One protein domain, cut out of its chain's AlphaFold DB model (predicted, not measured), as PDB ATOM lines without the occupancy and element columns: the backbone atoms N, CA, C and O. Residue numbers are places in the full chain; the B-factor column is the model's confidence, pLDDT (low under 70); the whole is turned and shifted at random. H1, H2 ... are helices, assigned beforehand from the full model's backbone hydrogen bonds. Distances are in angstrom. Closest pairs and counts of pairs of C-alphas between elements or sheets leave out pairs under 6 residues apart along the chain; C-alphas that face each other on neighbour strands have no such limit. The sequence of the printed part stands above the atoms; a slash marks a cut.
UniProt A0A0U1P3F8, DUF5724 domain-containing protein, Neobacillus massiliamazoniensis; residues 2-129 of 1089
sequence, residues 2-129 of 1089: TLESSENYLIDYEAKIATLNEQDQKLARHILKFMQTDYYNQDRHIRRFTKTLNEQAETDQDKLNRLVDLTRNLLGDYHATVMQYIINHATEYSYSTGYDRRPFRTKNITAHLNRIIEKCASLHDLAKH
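AT A GLANCE: This is residues 2 to 129 of the 1089 residues of the protein "DUF5724 domain-containing protein" of Neobacillus massiliamazoniensis (UniProt A0A0U1P3F8). Three helices, H4, H5 and H6, stand side by side in a triangle as an up-and-down bundle, each running against the one before. H1, H2 and H3 make a curved row of hairpins that crosses the bundle on its H4 and H6 side, and H5 lies on the far side. The printed part has 128 residues with six named helices, H1 to H6 in order, and no named strand; its class is all helix. It is compact, with a radius of gyration of the C-alphas of 14.7 A and spans of 42 by 31 by 26 A.

HOW THE PARTS SIT: H1, residues 3 to 17, and H2, residues 22 to 35, form a hairpin, closest at the C-alphas of Ile 17 and Gln 25, 5.6 A. H2 and H3, residues 39 to 56, form another, closest at the C-alphas of Phe 34 and Gln 42, 5.2 A. H4, residues 60 to 75, and H5, residues 77 to 92, form a hairpin at 29 degrees, with the C-alphas of Arg 72 and Ala 80 closest, 4.8 A. H6, residues 109 to 127, is the hub, touching H2, H3, H4 and H5. Every O i to N i+4 pair is within hydrogen-bond range in H1 and H4, against 9 of 10 in H2, 11 of 14 in H3, 10 of 12 in H5 and 13 of 15 in H6.

IN THESE COORDINATES: H1 begins at C-alpha 3 (51.662, 39.994, -13.990), and H6 ends at C-alpha 127 (41.151, 42.204, -21.148). H3 measures 26.3 A and H6 25.5 A.

THE WHOLE: The printed part has no cut. H5 to H6 is the long link, residues 93 to 108. Residues 2 to 7 and 38 to 41 have pLDDT under 70.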
ATOM      1  N   THR A   2      52.148  44.258 -14.021       45.69
ATOM      2  CA  THR A   2      51.274  43.703 -15.072       45.69
ATOM      3  C   THR A   2      50.944  42.223 -14.827       45.69
ATOM      4  O   THR A   2      49.779  41.842 -14.952       45.69
ATOM      5  N   LEU A   3      51.890  41.411 -14.330       38.38
ATOM      6  CA  LEU A   3      51.662  39.994 -13.990       38.38
ATOM      7  C   LEU A   3      50.863  39.756 -12.697       38.38
ATOM      8  O   LEU A   3      49.923  38.965 -12.731       38.38
ATOM      9  N   GLU A   4      51.138  40.466 -11.592       38.16
ATOM     10  CA  GLU A   4      50.278  40.398 -10.387       38.16
ATOM     11  C   GLU A   4      48.845  40.848 -10.705       38.16
ATOM     12  O   GLU A   4      47.880  40.297 -10.179       38.16
ATOM     13  N   SER A   5      48.686  41.805 -11.627       54.19
ATOM     14  CA  SER A   5      47.364  42.227 -12.100       54.19
ATOM     15  C   SER A   5      46.682  41.146 -12.952       54.19
ATOM     16  O   SER A   5      45.465  40.991 -12.862       54.19
ATOM     17  N   SER A   6      47.464  40.359 -13.706       62.19
ATOM     18  CA  SER A   6      46.982  39.291 -14.591       62.19
ATOM     19  C   SER A   6      46.626  38.011 -13.825       62.19
ATOM     20  O   SER A   6      45.573  37.435 -14.082       62.19
ATOM     21  N   GLU A   7      47.434  37.567 -12.853       66.81
ATOM     22  CA  GLU A   7      47.092  36.411 -11.999       66.81
ATOM     23  C   GLU A   7      45.854  36.709 -11.143       66.81
ATOM     24  O   GLU A   7      44.920  35.905 -11.118       66.81
ATOM     25  N   ASN A   8      45.785  37.897 -10.529       75.94
ATOM     26  CA  ASN A   8      44.592  38.331  -9.799       75.94
ATOM     27  C   ASN A   8      43.378  38.476 -10.730       75.94
ATOM     28  O   ASN A   8      42.276  38.077 -10.367       75.94
ATOM     29  N   TYR A   9      43.568  38.963 -11.961       84.88
ATOM     30  CA  TYR A   9      42.502  38.992 -12.963       84.88
ATOM     31  C   TYR A   9      41.986  37.595 -13.310       84.88
ATOM     32  O   TYR A   9      40.778  37.418 -13.406       84.88
ATOM     33  N   LEU A  10      42.855  36.595 -13.479       86.56
ATOM     34  CA  LEU A  10      42.423  35.226 -13.772       86.56
ATOM     35  C   LEU A  10      41.638  34.608 -12.606       86.56
ATOM     36  O   LEU A  10      40.677  33.883 -12.856       86.56
ATOM     37  N   ILE A  11      42.001  34.924 -11.357       86.56
ATOM     38  CA  ILE A  11      41.245  34.520 -10.158       86.56
ATOM     39  C   ILE A  11      39.864  35.188 -10.145       86.56
ATOM     40  O   ILE A  11      38.852  34.501  -9.998       86.56
ATOM     41  N   ASP A  12      39.804  36.506 -10.362       88.81
ATOM     42  CA  ASP A  12      38.545  37.257 -10.450       88.81
ATOM     43  C   ASP A  12      37.660  36.722 -11.589       88.81
ATOM     44  O   ASP A  12      36.446  36.563 -11.442       88.81
ATOM     45  N   TYR A  13      38.271  36.417 -12.735       93.06
ATOM     46  CA  TYR A  13      37.603  35.859 -13.903       93.06
ATOM     47  C   TYR A  13      37.037  34.468 -13.592       93.06
ATOM     48  O   TYR A  13      35.874  34.209 -13.886       93.06
ATOM     49  N   GLU A  14      37.797  33.587 -12.932       92.75
ATOM     50  CA  GLU A  14      37.314  32.271 -12.491       92.75
ATOM     51  C   GLU A  14      36.170  32.378 -11.467       92.75
ATOM     52  O   GLU A  14      35.192  31.629 -11.554       92.75
ATOM     53  N   ALA A  15      36.218  33.357 -10.558       92.75
ATOM     54  CA  ALA A  15      35.117  33.639  -9.638       92.75
ATOM     55  C   ALA A  15      33.846  34.094 -10.378       92.75
ATOM     56  O   ALA A  15      32.750  33.631 -10.056       92.75
ATOM     57  N   LYS A  16      33.974  34.935 -11.414       93.81
ATOM     58  CA  LYS A  16      32.849  35.320 -12.283       93.81
ATOM     59  C   LYS A  16      32.294  34.142 -13.079       93.81
ATOM     60  O   LYS A  16      31.090  34.069 -13.273       93.81
ATOM     61  N   ILE A  17      33.125  33.183 -13.498       95.44
ATOM     62  CA  ILE A  17      32.621  31.957 -14.140       95.44
ATOM     63  C   ILE A  17      31.641  31.240 -13.207       95.44
ATOM     64  O   ILE A  17      30.593  30.794 -13.660       95.44
ATOM     65  N   ALA A  18      31.935  31.155 -11.908       92.69
ATOM     66  CA  ALA A  18      31.087  30.447 -10.949       92.69
ATOM     67  C   ALA A  18      29.676  31.050 -10.784       92.69
ATOM     68  O   ALA A  18      28.782  30.352 -10.304       92.69
ATOM     69  N   THR A  19      29.452  32.307 -11.190       93.06
ATOM     70  CA  THR A  19      28.131  32.959 -11.140       93.06
ATOM     71  C   THR A  19      27.280  32.705 -12.390       93.06
ATOM     72  O   THR A  19      26.086  33.005 -12.384       93.06
ATOM     73  N   LEU A  20      27.864  32.132 -13.449       93.88
ATOM     74  CA  LEU A  20      27.168  31.794 -14.691       93.88
ATOM     75  C   LEU A  20      26.338  30.508 -14.551       93.88
ATOM     76  O   LEU A  20      26.603  29.664 -13.691       93.88
ATOM     77  N   ASN A  21      25.371  30.309 -15.451       92.81
ATOM     78  CA  ASN A  21      24.677  29.022 -15.581       92.81
ATOM     79  C   ASN A  21      25.638  27.909 -16.064       92.81
ATOM     80  O   ASN A  21      26.701  28.178 -16.622       92.81
ATOM     81  N   GLU A  22      25.258  26.642 -15.881       90.81
ATOM     82  CA  GLU A  22      26.122  25.485 -16.178       90.81
ATOM     83  C   GLU A  22      26.626  25.445 -17.633       90.81
ATOM     84  O   GLU A  22      27.777  25.083 -17.898       90.81
ATOM     85  N   GLN A  23      25.786  25.846 -18.590       88.62
ATOM     86  CA  GLN A  23      26.149  25.821 -20.003       88.62
ATOM     87  C   GLN A  23      27.213  26.880 -20.324       88.62
ATOM     88  O   GLN A  23      28.192  26.567 -21.009       88.62
ATOM     89  N   ASP A  24      27.054  28.099 -19.803       92.12
ATOM     90  CA  ASP A  24      27.990  29.216 -19.977       92.12
ATOM     91  C   ASP A  24      29.291  29.004 -19.201       92.12
ATOM     92  O   ASP A  24      30.364  29.342 -19.700       92.12
ATOM     93  N   GLN A  25      29.237  28.341 -18.042       94.94
ATOM     94  CA  GLN A  25      30.440  27.920 -17.321       94.94
ATOM     95  C   GLN A  25      31.351  27.056 -18.194       94.94
ATOM     96  O   GLN A  25      32.574  27.220 -18.183       94.94
ATOM     97  N   LYS A  26      30.774  26.125 -18.961       93.62
ATOM     98  CA  LYS A  26      31.537  25.217 -19.826       93.62
ATOM     99  C   LYS A  26      32.264  25.981 -20.940       93.62
ATOM    100  O   LYS A  26      33.438  25.706 -21.190       93.62
ATOM    101  N   LEU A  27      31.597  26.960 -21.557       94.44
ATOM    102  CA  LEU A  27      32.191  27.848 -22.563       94.44
ATOM    103  C   LEU A  27      33.282  28.736 -21.957       94.44
ATOM    104  O   LEU A  27      34.414  28.739 -22.445       94.44
ATOM    105  N   ALA A  28      32.981  29.416 -20.850       95.69
ATOM    106  CA  ALA A  28      33.912  30.323 -20.187       95.69
ATOM    107  C   ALA A  28      35.195  29.613 -19.730       95.69
ATOM    108  O   ALA A  28      36.289  30.158 -19.849       95.69
ATOM    109  N   ARG A  29      35.104  28.350 -19.285       95.12
ATOM    110  CA  ARG A  29      36.284  27.543 -18.930       95.12
ATOM    111  C   ARG A  29      37.199  27.258 -20.121       95.12
ATOM    112  O   ARG A  29      38.402  27.095 -19.925       95.12
ATOM    113  N   HIS A  30      36.672  27.164 -21.343       94.94
ATOM    114  CA  HIS A  30      37.516  27.024 -22.529       94.94
ATOM    115  C   HIS A  30      38.265  28.323 -22.846       94.94
ATOM    116  O   HIS A  30      39.455  28.236 -23.145       94.94
ATOM    117  N   ILE A  31      37.622  29.489 -22.692       94.50
ATOM    118  CA  ILE A  31      38.270  30.807 -22.823       94.50
ATOM    119  C   ILE A  31      39.320  31.005 -21.722       94.50
ATOM    120  O   ILE A  31      40.464  31.326 -22.021       94.50
ATOM    121  N   LEU A  32      39.000  30.688 -20.464       93.62
ATOM    122  CA  LEU A  32      39.973  30.744 -19.368       93.62
ATOM    123  C   LEU A  32      41.209  29.887 -19.674       93.62
ATOM    124  O   LEU A  32      42.340  30.304 -19.444       93.62
ATOM    125  N   LYS A  33      41.012  28.685 -20.233       89.75
ATOM    126  CA  LYS A  33      42.134  27.837 -20.648       89.75
ATOM    127  C   LYS A  33      42.902  28.415 -21.831       89.75
ATOM    128  O   LYS A  33      44.117  28.281 -21.829       89.75
ATOM    129  N   PHE A  34      42.234  29.044 -22.794       90.00
ATOM    130  CA  PHE A  34      42.887  29.778 -23.879       90.00
ATOM    131  C   PHE A  34      43.815  30.870 -23.322       90.00
ATOM    132  O   PHE A  34      44.988  30.888 -23.674       90.00
ATOM    133  N   MET A  35      43.341  31.675 -22.365       87.62
ATOM    134  CA  MET A  35      44.120  32.754 -21.734       87.62
ATOM    135  C   MET A  35      45.295  32.251 -20.876       87.62
ATOM    136  O   MET A  35      46.289  32.946 -20.696       87.62
ATOM    137  N   GLN A  36      45.181  31.038 -20.322       82.56
ATOM    138  CA  GLN A  36      46.220  30.391 -19.507       82.56
ATOM    139  C   GLN A  36      47.288  29.659 -20.335       82.56
ATOM    140  O   GLN A  36      48.213  29.088 -19.758       82.56
ATOM    141  N   THR A  37      47.125  29.589 -21.656       75.50
ATOM    142  CA  THR A  37      47.896  28.704 -22.532       75.50
ATOM    143  C   THR A  37      48.687  29.512 -23.557       75.50
ATOM    144  O   THR A  37      48.160  30.456 -24.140       75.50
ATOM    145  N   ASP A  38      49.930  29.103 -23.826       66.88
ATOM    146  CA  ASP A  38      50.781  29.743 -24.835       66.88
ATOM    147  C   ASP A  38      50.159  29.685 -26.237       66.88
ATOM    148  O   ASP A  38      49.456  28.726 -26.579       66.88
ATOM    149  N   TYR A  39      50.484  30.678 -27.071       59.81
ATOM    150  CA  TYR A  39      49.944  30.879 -28.423       59.81
ATOM    151  C   TYR A  39      49.857  29.588 -29.258       59.81
ATOM    152  O   TYR A  39      48.810  29.263 -29.816       59.81
ATOM    153  N   TYR A  40      50.908  28.760 -29.250       55.44
ATOM    154  CA  TYR A  40      50.973  27.507 -30.016       55.44
ATOM    155  C   TYR A  40      49.918  26.456 -29.636       55.44
ATOM    156  O   TYR A  40      49.670  25.512 -30.385       55.44
ATOM    157  N   ASN A  41      49.303  26.583 -28.462       65.00
ATOM    158  CA  ASN A  41      48.357  25.611 -27.922       65.00
ATOM    159  C   ASN A  41      46.924  26.166 -27.815       65.00
ATOM    160  O   ASN A  41      45.998  25.411 -27.495       65.00
ATOM    161  N   GLN A  42      46.725  27.449 -28.129       80.94
ATOM    162  CA  GLN A  42      45.439  28.144 -28.066       80.94
ATOM    163  C   GLN A  42      44.387  27.561 -29.019       80.94
ATOM    164  O   GLN A  42      43.235  27.358 -28.629       80.94
ATOM    165  N   ASP A  43      44.786  27.165 -30.226       79.31
ATOM    166  CA  ASP A  43      43.898  26.607 -31.256       79.31
ATOM    167  C   ASP A  43      43.164  25.322 -30.793       79.31
ATOM    168  O   ASP A  43      41.991  25.088 -31.100       79.31
ATOM    169  N   ARG A  44      43.782  24.505 -29.925       83.50
ATOM    170  CA  ARG A  44      43.088  23.364 -29.292       83.50
ATOM    171  C   ARG A  44      41.894  23.820 -28.450       83.50
ATOM    172  O   ARG A  44      40.874  23.125 -28.406       83.50
ATOM    173  N   HIS A  45      42.039  24.931 -27.737       89.19
ATOM    174  CA  HIS A  45      41.001  25.482 -26.875       89.19
ATOM    175  C   HIS A  45      39.904  26.164 -27.691       89.19
ATOM    176  O   HIS A  45      38.736  25.924 -27.390       89.19
ATOM    177  N   ILE A  46      40.250  26.849 -28.787       91.12
ATOM    178  CA  ILE A  46      39.281  27.371 -29.766       91.12
ATOM    179  C   ILE A  46      38.440  26.247 -30.376       91.12
ATOM    180  O   ILE A  46      37.213  26.334 -30.376       91.12
ATOM    181  N   ARG A  47      39.047  25.131 -30.803       88.00
ATOM    182  CA  ARG A  47      38.283  23.975 -31.316       88.00
ATOM    183  C   ARG A  47      37.309  23.397 -30.293       88.00
ATOM    184  O   ARG A  47      36.193  23.016 -30.640       88.00
ATOM    185  N   ARG A  48      37.722  23.305 -29.024       90.94
ATOM    186  CA  ARG A  48      36.856  22.819 -27.935       90.94
ATOM    187  C   ARG A  48      35.736  23.803 -27.620       90.94
ATOM    188  O   ARG A  48      34.608  23.364 -27.426       90.94
ATOM    189  N   PHE A  49      36.041  25.098 -27.600       94.75
ATOM    190  CA  PHE A  49      35.057  26.159 -27.440       94.75
ATOM    191  C   PHE A  49      34.015  26.101 -28.561       94.75
ATOM    192  O   PHE A  49      32.832  25.973 -28.274       94.75
ATOM    193  N   THR A  50      34.460  26.065 -29.818       93.81
ATOM    194  CA  THR A  50      33.605  25.978 -31.013       93.81
ATOM    195  C   THR A  50      32.711  24.742 -30.977       93.81
ATOM    196  O   THR A  50      31.509  24.834 -31.208       93.81
ATOM    197  N   LYS A  51      33.268  23.578 -30.613       93.38
ATOM    198  CA  LYS A  51      32.486  22.347 -30.451       93.38
ATOM    199  C   LYS A  51      31.403  22.501 -29.380       93.38
ATOM    200  O   LYS A  51      30.250  22.187 -29.648       93.38
ATOM    201  N   THR A  52      31.759  22.985 -28.192       94.88
ATOM    202  CA  THR A  52      30.801  23.192 -27.096       94.88
ATOM    203  C   THR A  52      29.735  24.227 -27.468       94.88
ATOM    204  O   THR A  52      28.574  24.044 -27.125       94.88
ATOM    205  N   LEU A  53      30.100  25.284 -28.198       94.88
ATOM    206  CA  LEU A  53      29.162  26.300 -28.675       94.88
ATOM    207  C   LEU A  53      28.149  25.692 -29.656       94.88
ATOM    208  O   LEU A  53      26.950  25.885 -29.481       94.88
ATOM    209  N   ASN A  54      28.616  24.888 -30.614       92.25
ATOM    210  CA  ASN A  54      27.758  24.169 -31.560       92.25
ATOM    211  C   ASN A  54      26.854  23.118 -30.886       92.25
ATOM    212  O   ASN A  54      25.761  22.862 -31.372       92.25
ATOM    213  N   GLU A  55      27.281  22.507 -29.775       92.75
ATOM    214  CA  GLU A  55      26.446  21.573 -28.993       92.75
ATOM    215  C   GLU A  55      25.306  22.274 -28.239       92.75
ATOM    216  O   GLU A  55      24.338  21.622 -27.853       92.75
ATOM    217  N   GLN A  56      25.439  23.572 -27.969       90.94
ATOM    218  CA  GLN A  56      24.536  24.308 -27.086       90.94
ATOM    219  C   GLN A  56      23.691  25.372 -27.806       90.94
ATOM    220  O   GLN A  56      22.835  25.981 -27.169       90.94
ATOM    221  N   ALA A  57      23.938  25.632 -29.090       90.75
ATOM    222  CA  ALA A  57      23.187  26.585 -29.899       90.75
ATOM    223  C   ALA A  57      23.012  26.045 -31.325       90.75
ATOM    224  O   ALA A  57      23.992  25.700 -31.990       90.75
ATOM    225  N   GLU A  58      21.761  25.978 -31.783       88.62
ATOM    226  CA  GLU A  58      21.407  25.389 -33.079       88.62
ATOM    227  C   GLU A  58      21.683  26.351 -34.238       88.62
ATOM    228  O   GLU A  58      22.292  25.958 -35.233       88.62
ATOM    229  N   THR A  59      21.272  27.617 -34.109       93.62
ATOM    230  CA  THR A  59      21.430  28.617 -35.173       93.62
ATOM    231  C   THR A  59      22.680  29.466 -34.976       93.62
ATOM    232  O   THR A  59      23.138  29.683 -33.853       93.62
ATOM    233  N   ASP A  60      23.231  29.996 -36.068       92.69
ATOM    234  CA  ASP A  60      24.379  30.902 -35.975       92.69
ATOM    235  C   ASP A  60      24.030  32.195 -35.228       92.69
ATOM    236  O   ASP A  60      24.856  32.690 -34.467       92.69
ATOM    237  N   GLN A  61      22.794  32.694 -35.332       93.94
ATOM    238  CA  GLN A  61      22.365  33.867 -34.568       93.94
ATOM    239  C   GLN A  61      22.373  33.605 -33.055       93.94
ATOM    240  O   GLN A  61      22.833  34.454 -32.291       93.94
ATOM    241  N   ASP A  62      21.924  32.426 -32.617       94.38
ATOM    242  CA  ASP A  62      21.958  32.050 -31.198       94.38
ATOM    243  C   ASP A  62      23.397  31.964 -30.682       94.38
ATOM    244  O   ASP A  62      23.693  32.431 -29.580       94.38
ATOM    245  N   LYS A  63      24.315  31.427 -31.499       96.06
ATOM    246  CA  LYS A  63      25.749  31.388 -31.175       96.06
ATOM    247  C   LYS A  63      26.295  32.799 -30.969       96.06
ATOM    248  O   LYS A  63      26.943  33.047 -29.957       96.06
ATOM    249  N   LEU A  64      26.010  33.720 -31.891       96.94
ATOM    250  CA  LEU A  64      26.480  35.108 -31.838       96.94
ATOM    251  C   LEU A  64      25.935  35.859 -30.618       96.94
ATOM    252  O   LEU A  64      26.717  36.457 -29.879       96.94
ATOM    253  N   ASN A  65      24.626  35.762 -30.356       96.00
ATOM    254  CA  ASN A  65      23.995  36.361 -29.174       96.00
ATOM    255  C   ASN A  65      24.674  35.873 -27.888       96.00
ATOM    256  O   ASN A  65      24.997  36.654 -26.995       96.00
ATOM    257  N   ARG A  66      24.984  34.578 -27.834       95.56
ATOM    258  CA  ARG A  66      25.627  33.976 -26.673       95.56
ATOM    259  C   ARG A  66      27.071  34.419 -26.470       95.56
ATOM    260  O   ARG A  66      27.493  34.544 -25.323       95.56
ATOM    261  N   LEU A  67      27.827  34.703 -27.536       97.19
ATOM    262  CA  LEU A  67      29.158  35.315 -27.412       97.19
ATOM    263  C   LEU A  67      29.074  36.706 -26.769       97.19
ATOM    264  O   LEU A  67      29.903  37.038 -25.918       97.19
ATOM    265  N   VAL A  68      28.064  37.498 -27.137       97.94
ATOM    266  CA  VAL A  68      27.831  38.836 -26.572       97.94
ATOM    267  C   VAL A  68      27.426  38.742 -25.104       97.94
ATOM    268  O   VAL A  68      28.025  39.418 -24.269       97.94
ATOM    269  N   ASP A  69      26.473  37.873 -24.764       96.31
ATOM    270  CA  ASP A  69      26.005  37.699 -23.385       96.31
ATOM    271  C   ASP A  69      27.105  37.155 -22.468       96.31
ATOM    272  O   ASP A  69      27.303  37.659 -21.360       96.31
ATOM    273  N   LEU A  70      27.886  36.181 -22.947       96.62
ATOM    274  CA  LEU A  70      29.044  35.657 -22.227       96.62
ATOM    275  C   LEU A  70      30.081  36.759 -21.968       96.62
ATOM    276  O   LEU A  70      30.607  36.876 -20.860       96.62
ATOM    277  N   THR A  71      30.345  37.597 -22.974       97.88
ATOM    278  CA  THR A  71      31.258  38.739 -22.855       97.88
ATOM    279  C   THR A  71      30.723  39.785 -21.882       97.88
ATOM    280  O   THR A  71      31.478  40.253 -21.034       97.88
ATOM    281  N   ARG A  72      29.421  40.092 -21.914       97.56
ATOM    282  CA  ARG A  72      28.782  41.022 -20.971       97.56
ATOM    283  C   ARG A  72      28.909  40.544 -19.532       97.56
ATOM    284  O   ARG A  72      29.338  41.307 -18.672       97.56
ATOM    285  N   ASN A  73      28.602  39.274 -19.279       95.88
ATOM    286  CA  ASN A  73      28.621  38.713 -17.930       95.88
ATOM    287  C   ASN A  73      30.041  38.614 -17.340       95.88
ATOM    288  O   ASN A  73      30.210  38.718 -16.126       95.88
ATOM    289  N   LEU A  74      31.068  38.425 -18.177       96.12
ATOM    290  CA  LEU A  74      32.456  38.262 -17.723       96.12
ATOM    291  C   LEU A  74      33.251  39.580 -17.722       96.12
ATOM    292  O   LEU A  74      33.979  39.859 -16.762       96.12
ATOM    293  N   LEU A  75      33.103  40.407 -18.761       95.19
ATOM    294  CA  LEU A  75      33.916  41.607 -19.010       95.19
ATOM    295  C   LEU A  75      33.158  42.939 -18.871       95.19
ATOM    296  O   LEU A  75      33.799  43.987 -18.784       95.19
ATOM    297  N   GLY A  76      31.822  42.923 -18.843       95.44
ATOM    298  CA  GLY A  76      30.975  44.118 -18.751       95.44
ATOM    299  C   GLY A  76      30.541  44.712 -20.099       95.44
ATOM    300  O   GLY A  76      30.863  44.198 -21.173       95.44
ATOM    301  N   ASP A  77      29.788  45.815 -20.034       96.94
ATOM    302  CA  ASP A  77      29.042  46.367 -21.178       96.94
ATOM    303  C   ASP A  77      29.917  46.928 -22.303       96.94
ATOM    304  O   ASP A  77      29.569  46.769 -23.473       96.94
ATOM    305  N   TYR A  78      31.061  47.543 -21.982       96.31
ATOM    306  CA  TYR A  78      31.975  48.071 -23.003       96.31
ATOM    307  C   TYR A  78      32.453  46.958 -23.945       96.31
ATOM    308  O   TYR A  78      32.218  47.011 -25.150       96.31
ATOM    309  N   HIS A  79      33.028  45.890 -23.387       97.12
ATOM    310  CA  HIS A  79      33.518  44.750 -24.163       97.12
ATOM    311  C   HIS A  79      32.388  44.020 -24.896       97.12
ATOM    312  O   HIS A  79      32.582  43.562 -26.018       97.12
ATOM    313  N   ALA A  80      31.193  43.931 -24.302       98.00
ATOM    314  CA  ALA A  80      30.029  43.368 -24.986       98.00
ATOM    315  C   ALA A  80      29.594  44.217 -26.191       98.00
ATOM    316  O   ALA A  80      29.197  43.665 -27.214       98.00
ATOM    317  N   THR A  81      29.710  45.543 -26.093       98.19
ATOM    318  CA  THR A  81      29.418  46.474 -27.192       98.19
ATOM    319  C   THR A  81      30.457  46.356 -28.305       98.19
ATOM    320  O   THR A  81      30.078  46.263 -29.468       98.19
ATOM    321  N   VAL A  82      31.746  46.242 -27.964       98.06
ATOM    322  CA  VAL A  82      32.816  45.935 -28.931       98.06
ATOM    323  C   VAL A  82      32.565  44.586 -29.611       98.06
ATOM    324  O   VAL A  82      32.640  44.484 -30.832       98.06
ATOM    325  N   MET A  83      32.204  43.546 -28.853       98.44
ATOM    326  CA  MET A  83      31.872  42.232 -29.415       98.44
ATOM    327  C   MET A  83      30.680  42.318 -30.378       98.44
ATOM    328  O   MET A  83      30.705  41.717 -31.450       98.44
ATOM    329  N   GLN A  84      29.653  43.099 -30.031       98.44
ATOM    330  CA  GLN A  84      28.513  43.347 -30.910       98.44
ATOM    331  C   GLN A  84      28.922  44.117 -32.175       98.44
ATOM    332  O   GLN A  84      28.458  43.770 -33.259       98.44
ATOM    333  N   TYR A  85      29.807  45.113 -32.065       98.25
ATOM    334  CA  TYR A  85      30.370  45.835 -33.210       98.25
ATOM    335  C   TYR A  85      31.118  44.882 -34.155       98.25
ATOM    336  O   TYR A  85      30.826  44.855 -35.350       98.25
ATOM    337  N   ILE A  86      31.988  44.020 -33.615       97.81
ATOM    338  CA  ILE A  86      32.701  42.989 -34.387       97.81
ATOM    339  C   ILE A  86      31.717  42.106 -35.161       97.81
ATOM    340  O   ILE A  86      31.948  41.815 -36.331       97.81
ATOM    341  N   ILE A  87      30.622  41.680 -34.526       97.81
ATOM    342  CA  ILE A  87      29.597  40.838 -35.159       97.81
ATOM    343  C   ILE A  87      28.868  41.599 -36.270       97.81
ATOM    344  O   ILE A  87      28.716  41.066 -37.368       97.81
ATOM    345  N   ASN A  88      28.442  42.835 -36.001       96.69
ATOM    346  CA  ASN A  88      27.661  43.643 -36.939       96.69
ATOM    347  C   ASN A  88      28.441  43.951 -38.224       96.69
ATOM    348  O   ASN A  88      27.872  43.879 -39.311       96.69
ATOM    349  N   HIS A  89      29.739  44.234 -38.097       96.94
ATOM    350  CA  HIS A  89      30.595  44.606 -39.224       96.94
ATOM    351  C   HIS A  89      31.361  43.424 -39.827       96.94
ATOM    352  O   HIS A  89      32.028  43.576 -40.846       96.94
ATOM    353  N   ALA A  90      31.247  42.213 -39.266       95.56
ATOM    354  CA  ALA A  90      32.006  41.054 -39.736       95.56
ATOM    355  C   ALA A  90      31.873  40.828 -41.252       95.56
ATOM    356  O   ALA A  90      32.870  40.496 -41.896       95.56
ATOM    357  N   THR A  91      30.663  40.997 -41.800       95.50
ATOM    358  CA  THR A  91      30.333  40.765 -43.223       95.50
ATOM    359  C   THR A  91      30.889  41.820 -44.184       95.50
ATOM    360  O   THR A  91      30.932  41.596 -45.391       95.50
ATOM    361  N   GLU A  92      31.372  42.949 -43.664       95.19
ATOM    362  CA  GLU A  92      31.963  44.035 -44.453       95.19
ATOM    363  C   GLU A  92      33.460  43.815 -44.722       95.19
ATOM    364  O   GLU A  92      34.052  44.496 -45.564       95.19
ATOM    365  N   TYR A  93      34.068  42.834 -44.049       94.31
ATOM    366  CA  TYR A  93      35.485  42.493 -44.153       94.31
ATOM    367  C   TYR A  93      35.689  41.131 -44.814       94.31
ATOM    368  O   TYR A  93      34.843  40.235 -44.705       94.31
ATOM    369  N   SER A  94      36.855  40.957 -45.444       92.69
ATOM    370  CA  SER A  94      37.224  39.690 -46.081       92.69
ATOM    371  C   SER A  94      37.112  38.515 -45.110       92.69
ATOM    372  O   SER A  94      37.481  38.632 -43.936       92.69
ATOM    373  N   TYR A  95      36.580  37.386 -45.590       91.75
ATOM    374  CA  TYR A  95      36.457  36.176 -44.776       91.75
ATOM    375  C   TYR A  95      37.627  35.214 -44.858       91.75
ATOM    376  O   TYR A  95      37.764  34.355 -43.984       91.75
ATOM    377  N   SER A  96      38.460  35.369 -45.878       88.56
ATOM    378  CA  SER A  96      39.571  34.469 -46.117       88.56
ATOM    379  C   SER A  96      40.767  34.788 -45.215       88.56
ATOM    380  O   SER A  96      40.964  35.921 -44.770       88.56
ATOM    381  N   THR A  97      41.580  33.772 -44.933       84.94
ATOM    382  CA  THR A  97      42.746  33.883 -44.043       84.94
ATOM    383  C   THR A  97      43.973  33.169 -44.618       84.94
ATOM    384  O   THR A  97      43.872  32.394 -45.570       84.94
ATOM    385  N   GLY A  98      45.155  33.433 -44.050       83.06
ATOM    386  CA  GLY A  98      46.414  32.781 -44.435       83.06
ATOM    387  C   GLY A  98      47.190  33.483 -45.556       83.06
ATOM    388  O   GLY A  98      46.906  34.628 -45.917       83.06
ATOM    389  N   TYR A  99      48.212  32.789 -46.072       77.88
ATOM    390  CA  TYR A  99      49.097  33.293 -47.131       77.88
ATOM    391  C   TYR A  99      48.374  33.457 -48.476       77.88
ATOM    392  O   TYR A  99      48.636  34.417 -49.191       77.88
ATOM    393  N   ASP A 100      47.411  32.580 -48.774       78.25
ATOM    394  CA  ASP A 100      46.630  32.584 -50.020       78.25
ATOM    395  C   ASP A 100      45.267  33.283 -49.878       78.25
ATOM    396  O   ASP A 100      44.309  32.957 -50.581       78.25
ATOM    397  N   ARG A 101      45.135  34.226 -48.938       87.69
ATOM    398  CA  ARG A 101      43.880  34.963 -48.740       87.69
ATOM    399  C   ARG A 101      43.546  35.843 -49.954       87.69
ATOM    400  O   ARG A 101      44.431  36.341 -50.651       87.69
ATOM    401  N   ARG A 102      42.252  36.040 -50.195       93.50
ATOM    402  CA  ARG A 102      41.677  36.917 -51.231       93.50
ATOM    403  C   ARG A 102      40.658  37.864 -50.589       93.50
ATOM    404  O   ARG A 102      39.967  37.426 -49.675       93.50
ATOM    405  N   PRO A 103      40.474  39.113 -51.049       94.50
ATOM    406  CA  PRO A 103      39.571  40.091 -50.424       94.50
ATOM    407  C   PRO A 103      38.068  39.794 -50.625       94.50
ATOM    408  O   PRO A 103      37.277  40.710 -50.848       94.50
ATOM    409  N   PHE A 104      37.658  38.525 -50.600       95.62
ATOM    410  CA  PHE A 104      36.288  38.085 -50.839       95.62
ATOM    411  C   PHE A 104      35.421  38.279 -49.600       95.62
ATOM    412  O   PHE A 104      35.830  37.971 -48.479       95.62
ATOM    413  N   ARG A 105      34.210  38.790 -49.818       95.50
ATOM    414  CA  ARG A 105      33.235  39.119 -48.774       95.50
ATOM    415  C   ARG A 105      31.951  38.352 -49.012       95.50
ATOM    416  O   ARG A 105      31.616  38.034 -50.148       95.50
ATOM    417  N   THR A 106      31.209  38.093 -47.945       95.31
ATOM    418  CA  THR A 106      29.865  37.538 -48.060       95.31
ATOM    419  C   THR A 106      28.984  37.994 -46.909       95.31
ATOM    420  O   THR A 106      29.438  38.151 -45.775       95.31
ATOM    421  N   LYS A 107      27.691  38.177 -47.184       95.06
ATOM    422  CA  LYS A 107      26.671  38.380 -46.144       95.06
ATOM    423  C   LYS A 107      26.348  37.101 -45.371       95.06
ATOM    424  O   LYS A 107      25.637  37.155 -44.367       95.06
ATOM    425  N   ASN A 108      26.839  35.950 -45.828       93.31
ATOM    426  CA  ASN A 108      26.660  34.674 -45.159       93.31
ATOM    427  C   ASN A 108      27.499  34.610 -43.873       93.31
ATOM    428  O   ASN A 108      28.683  34.272 -43.884       93.31
ATOM    429  N   ILE A 109      26.862  34.906 -42.739       93.06
ATOM    430  CA  ILE A 109      27.529  34.998 -41.435       93.06
ATOM    431  C   ILE A 109      28.229  33.697 -41.006       93.06
ATOM    432  O   ILE A 109      29.206  33.749 -40.256       93.06
ATOM    433  N   THR A 110      27.806  32.536 -41.520       91.69
ATOM    434  CA  THR A 110      28.446  31.243 -41.237       91.69
ATOM    435  C   THR A 110      29.923  31.246 -41.645       91.69
ATOM    436  O   THR A 110      30.762  30.737 -40.900       91.69
ATOM    437  N   ALA A 111      30.277  31.897 -42.762       92.19
ATOM    438  CA  ALA A 111      31.666  32.028 -43.221       92.19
ATOM    439  C   ALA A 111      32.534  32.899 -42.286       92.19
ATOM    440  O   ALA A 111      33.764  32.883 -42.347       92.19
ATOM    441  N   HIS A 112      31.904  33.664 -41.390       94.44
ATOM    442  CA  HIS A 112      32.562  34.575 -40.455       94.44
ATOM    443  C   HIS A 112      32.657  33.982 -39.041       94.44
ATOM    444  O   HIS A 112      33.472  34.444 -38.241       94.44
ATOM    445  N   LEU A 113      31.884  32.935 -38.737       93.56
ATOM    446  CA  LEU A 113      31.690  32.429 -37.379       93.56
ATOM    447  C   LEU A 113      32.997  32.025 -36.683       93.56
ATOM    448  O   LEU A 113      33.229  32.438 -35.548       93.56
ATOM    449  N   ASN A 114      33.876  31.271 -37.354       91.44
ATOM    450  CA  ASN A 114      35.151  30.841 -36.762       91.44
ATOM    451  C   ASN A 114      36.026  32.038 -36.360       91.44
ATOM    452  O   ASN A 114      36.518  32.083 -35.235       91.44
ATOM    453  N   ARG A 115      36.137  33.054 -37.226       92.06
ATOM    454  CA  ARG A 115      36.910  34.265 -36.913       92.06
ATOM    455  C   ARG A 115      36.274  35.061 -35.775       92.06
ATOM    456  O   ARG A 115      36.985  35.617 -34.951       92.06
ATOM    457  N   ILE A 116      34.942  35.137 -35.726       96.56
ATOM    458  CA  ILE A 116      34.226  35.842 -34.653       96.56
ATOM    459  C   ILE A 116      34.487  35.143 -33.312       96.56
ATOM    460  O   ILE A 116      34.716  35.809 -32.305       96.56
ATOM    461  N   ILE A 117      34.507  33.807 -33.297       95.88
ATOM    462  CA  ILE A 117      34.857  33.010 -32.115       95.88
ATOM    463  C   ILE A 117      36.302  33.278 -31.679       95.88
ATOM    464  O   ILE A 117      36.553  33.487 -30.491       95.88
ATOM    465  N   GLU A 118      37.248  33.299 -32.619       93.81
ATOM    466  CA  GLU A 118      38.650  33.625 -32.337       93.81
ATOM    467  C   GLU A 118      38.799  35.046 -31.785       93.81
ATOM    468  O   GLU A 118      39.436  35.225 -30.751       93.81
ATOM    469  N   LYS A 119      38.138  36.039 -32.396       95.56
ATOM    470  CA  LYS A 119      38.108  37.426 -31.906       95.56
ATOM    471  C   LYS A 119      37.481  37.541 -30.520       95.56
ATOM    472  O   LYS A 119      37.988  38.297 -29.701       95.56
ATOM    473  N   CYS A 120      36.436  36.765 -30.222       97.06
ATOM    474  CA  CYS A 120      35.866  36.689 -28.878       97.06
ATOM    475  C   CYS A 120      36.918  36.196 -27.873       97.06
ATOM    476  O   CYS A 120      37.184  36.866 -26.881       97.06
ATOM    477  N   ALA A 121      37.604  35.085 -28.147       95.19
ATOM    478  CA  ALA A 121      38.668  34.604 -27.263       95.19
ATOM    479  C   ALA A 121      39.824  35.616 -27.122       95.19
ATOM    480  O   ALA A 121      40.285  35.864 -26.008       95.19
ATOM    481  N   SER A 122      40.242  36.246 -28.224       94.25
ATOM    482  CA  SER A 122      41.259  37.302 -28.247       94.25
ATOM    483  C   SER A 122      40.849  38.543 -27.443       94.25
ATOM    484  O   SER A 122      41.694  39.109 -26.754       94.25
ATOM    485  N   LEU A 123      39.572  38.937 -27.460       96.19
ATOM    486  CA  LEU A 123      39.041  40.048 -26.661       96.19
ATOM    487  C   LEU A 123      39.123  39.763 -25.161       96.19
ATOM    488  O   LEU A 123      39.551  40.617 -24.386       96.19
ATOM    489  N   HIS A 124      38.758  38.548 -24.750       95.12
ATOM    490  CA  HIS A 124      38.887  38.124 -23.353       95.12
ATOM    491  C   HIS A 124      40.350  38.017 -22.920       95.12
ATOM    492  O   HIS A 124      40.672  38.377 -21.788       95.12
ATOM    493  N   ASP A 125      41.236  37.583 -23.820       92.06
ATOM    494  CA  ASP A 125      42.676  37.557 -23.566       92.06
ATOM    495  C   ASP A 125      43.273  38.958 -23.437       92.06
ATOM    496  O   ASP A 125      44.033  39.196 -22.506       92.06
ATOM    497  N   LEU A 126      42.876  39.916 -24.282       91.19
ATOM    498  CA  LEU A 126      43.340  41.302 -24.177       91.19
ATOM    499  C   LEU A 126      42.922  41.937 -22.842       91.19
ATOM    500  O   LEU A 126      43.716  42.625 -22.199       91.19
ATOM    501  N   ALA A 127      41.700  41.652 -22.385       91.25
ATOM    502  CA  ALA A 127      41.151  42.204 -21.148       91.25
ATOM    503  C   ALA A 127      41.969  41.842 -19.890       91.25
ATOM    504  O   ALA A 127      41.904  42.567 -18.895       91.25
ATOM    505  N   LYS A 128      42.798  40.782 -19.931       86.50
ATOM    506  CA  LYS A 128      43.685  40.407 -18.813       86.50
ATOM    507  C   LYS A 128      44.698  41.495 -18.456       86.50
ATOM    508  O   LYS A 128      45.099  41.591 -17.299       86.50
ATOM    509  N   HIS A 129      45.070  42.324 -19.431       85.00
ATOM    510  CA  HIS A 129      46.047  43.392 -19.255       85.00
ATOM    511  C   HIS A 129      45.455  44.642 -18.589       85.00
ATOM    512  O   HIS A 129      46.214  45.493 -18.138       85.00
TER     513      HIS A 129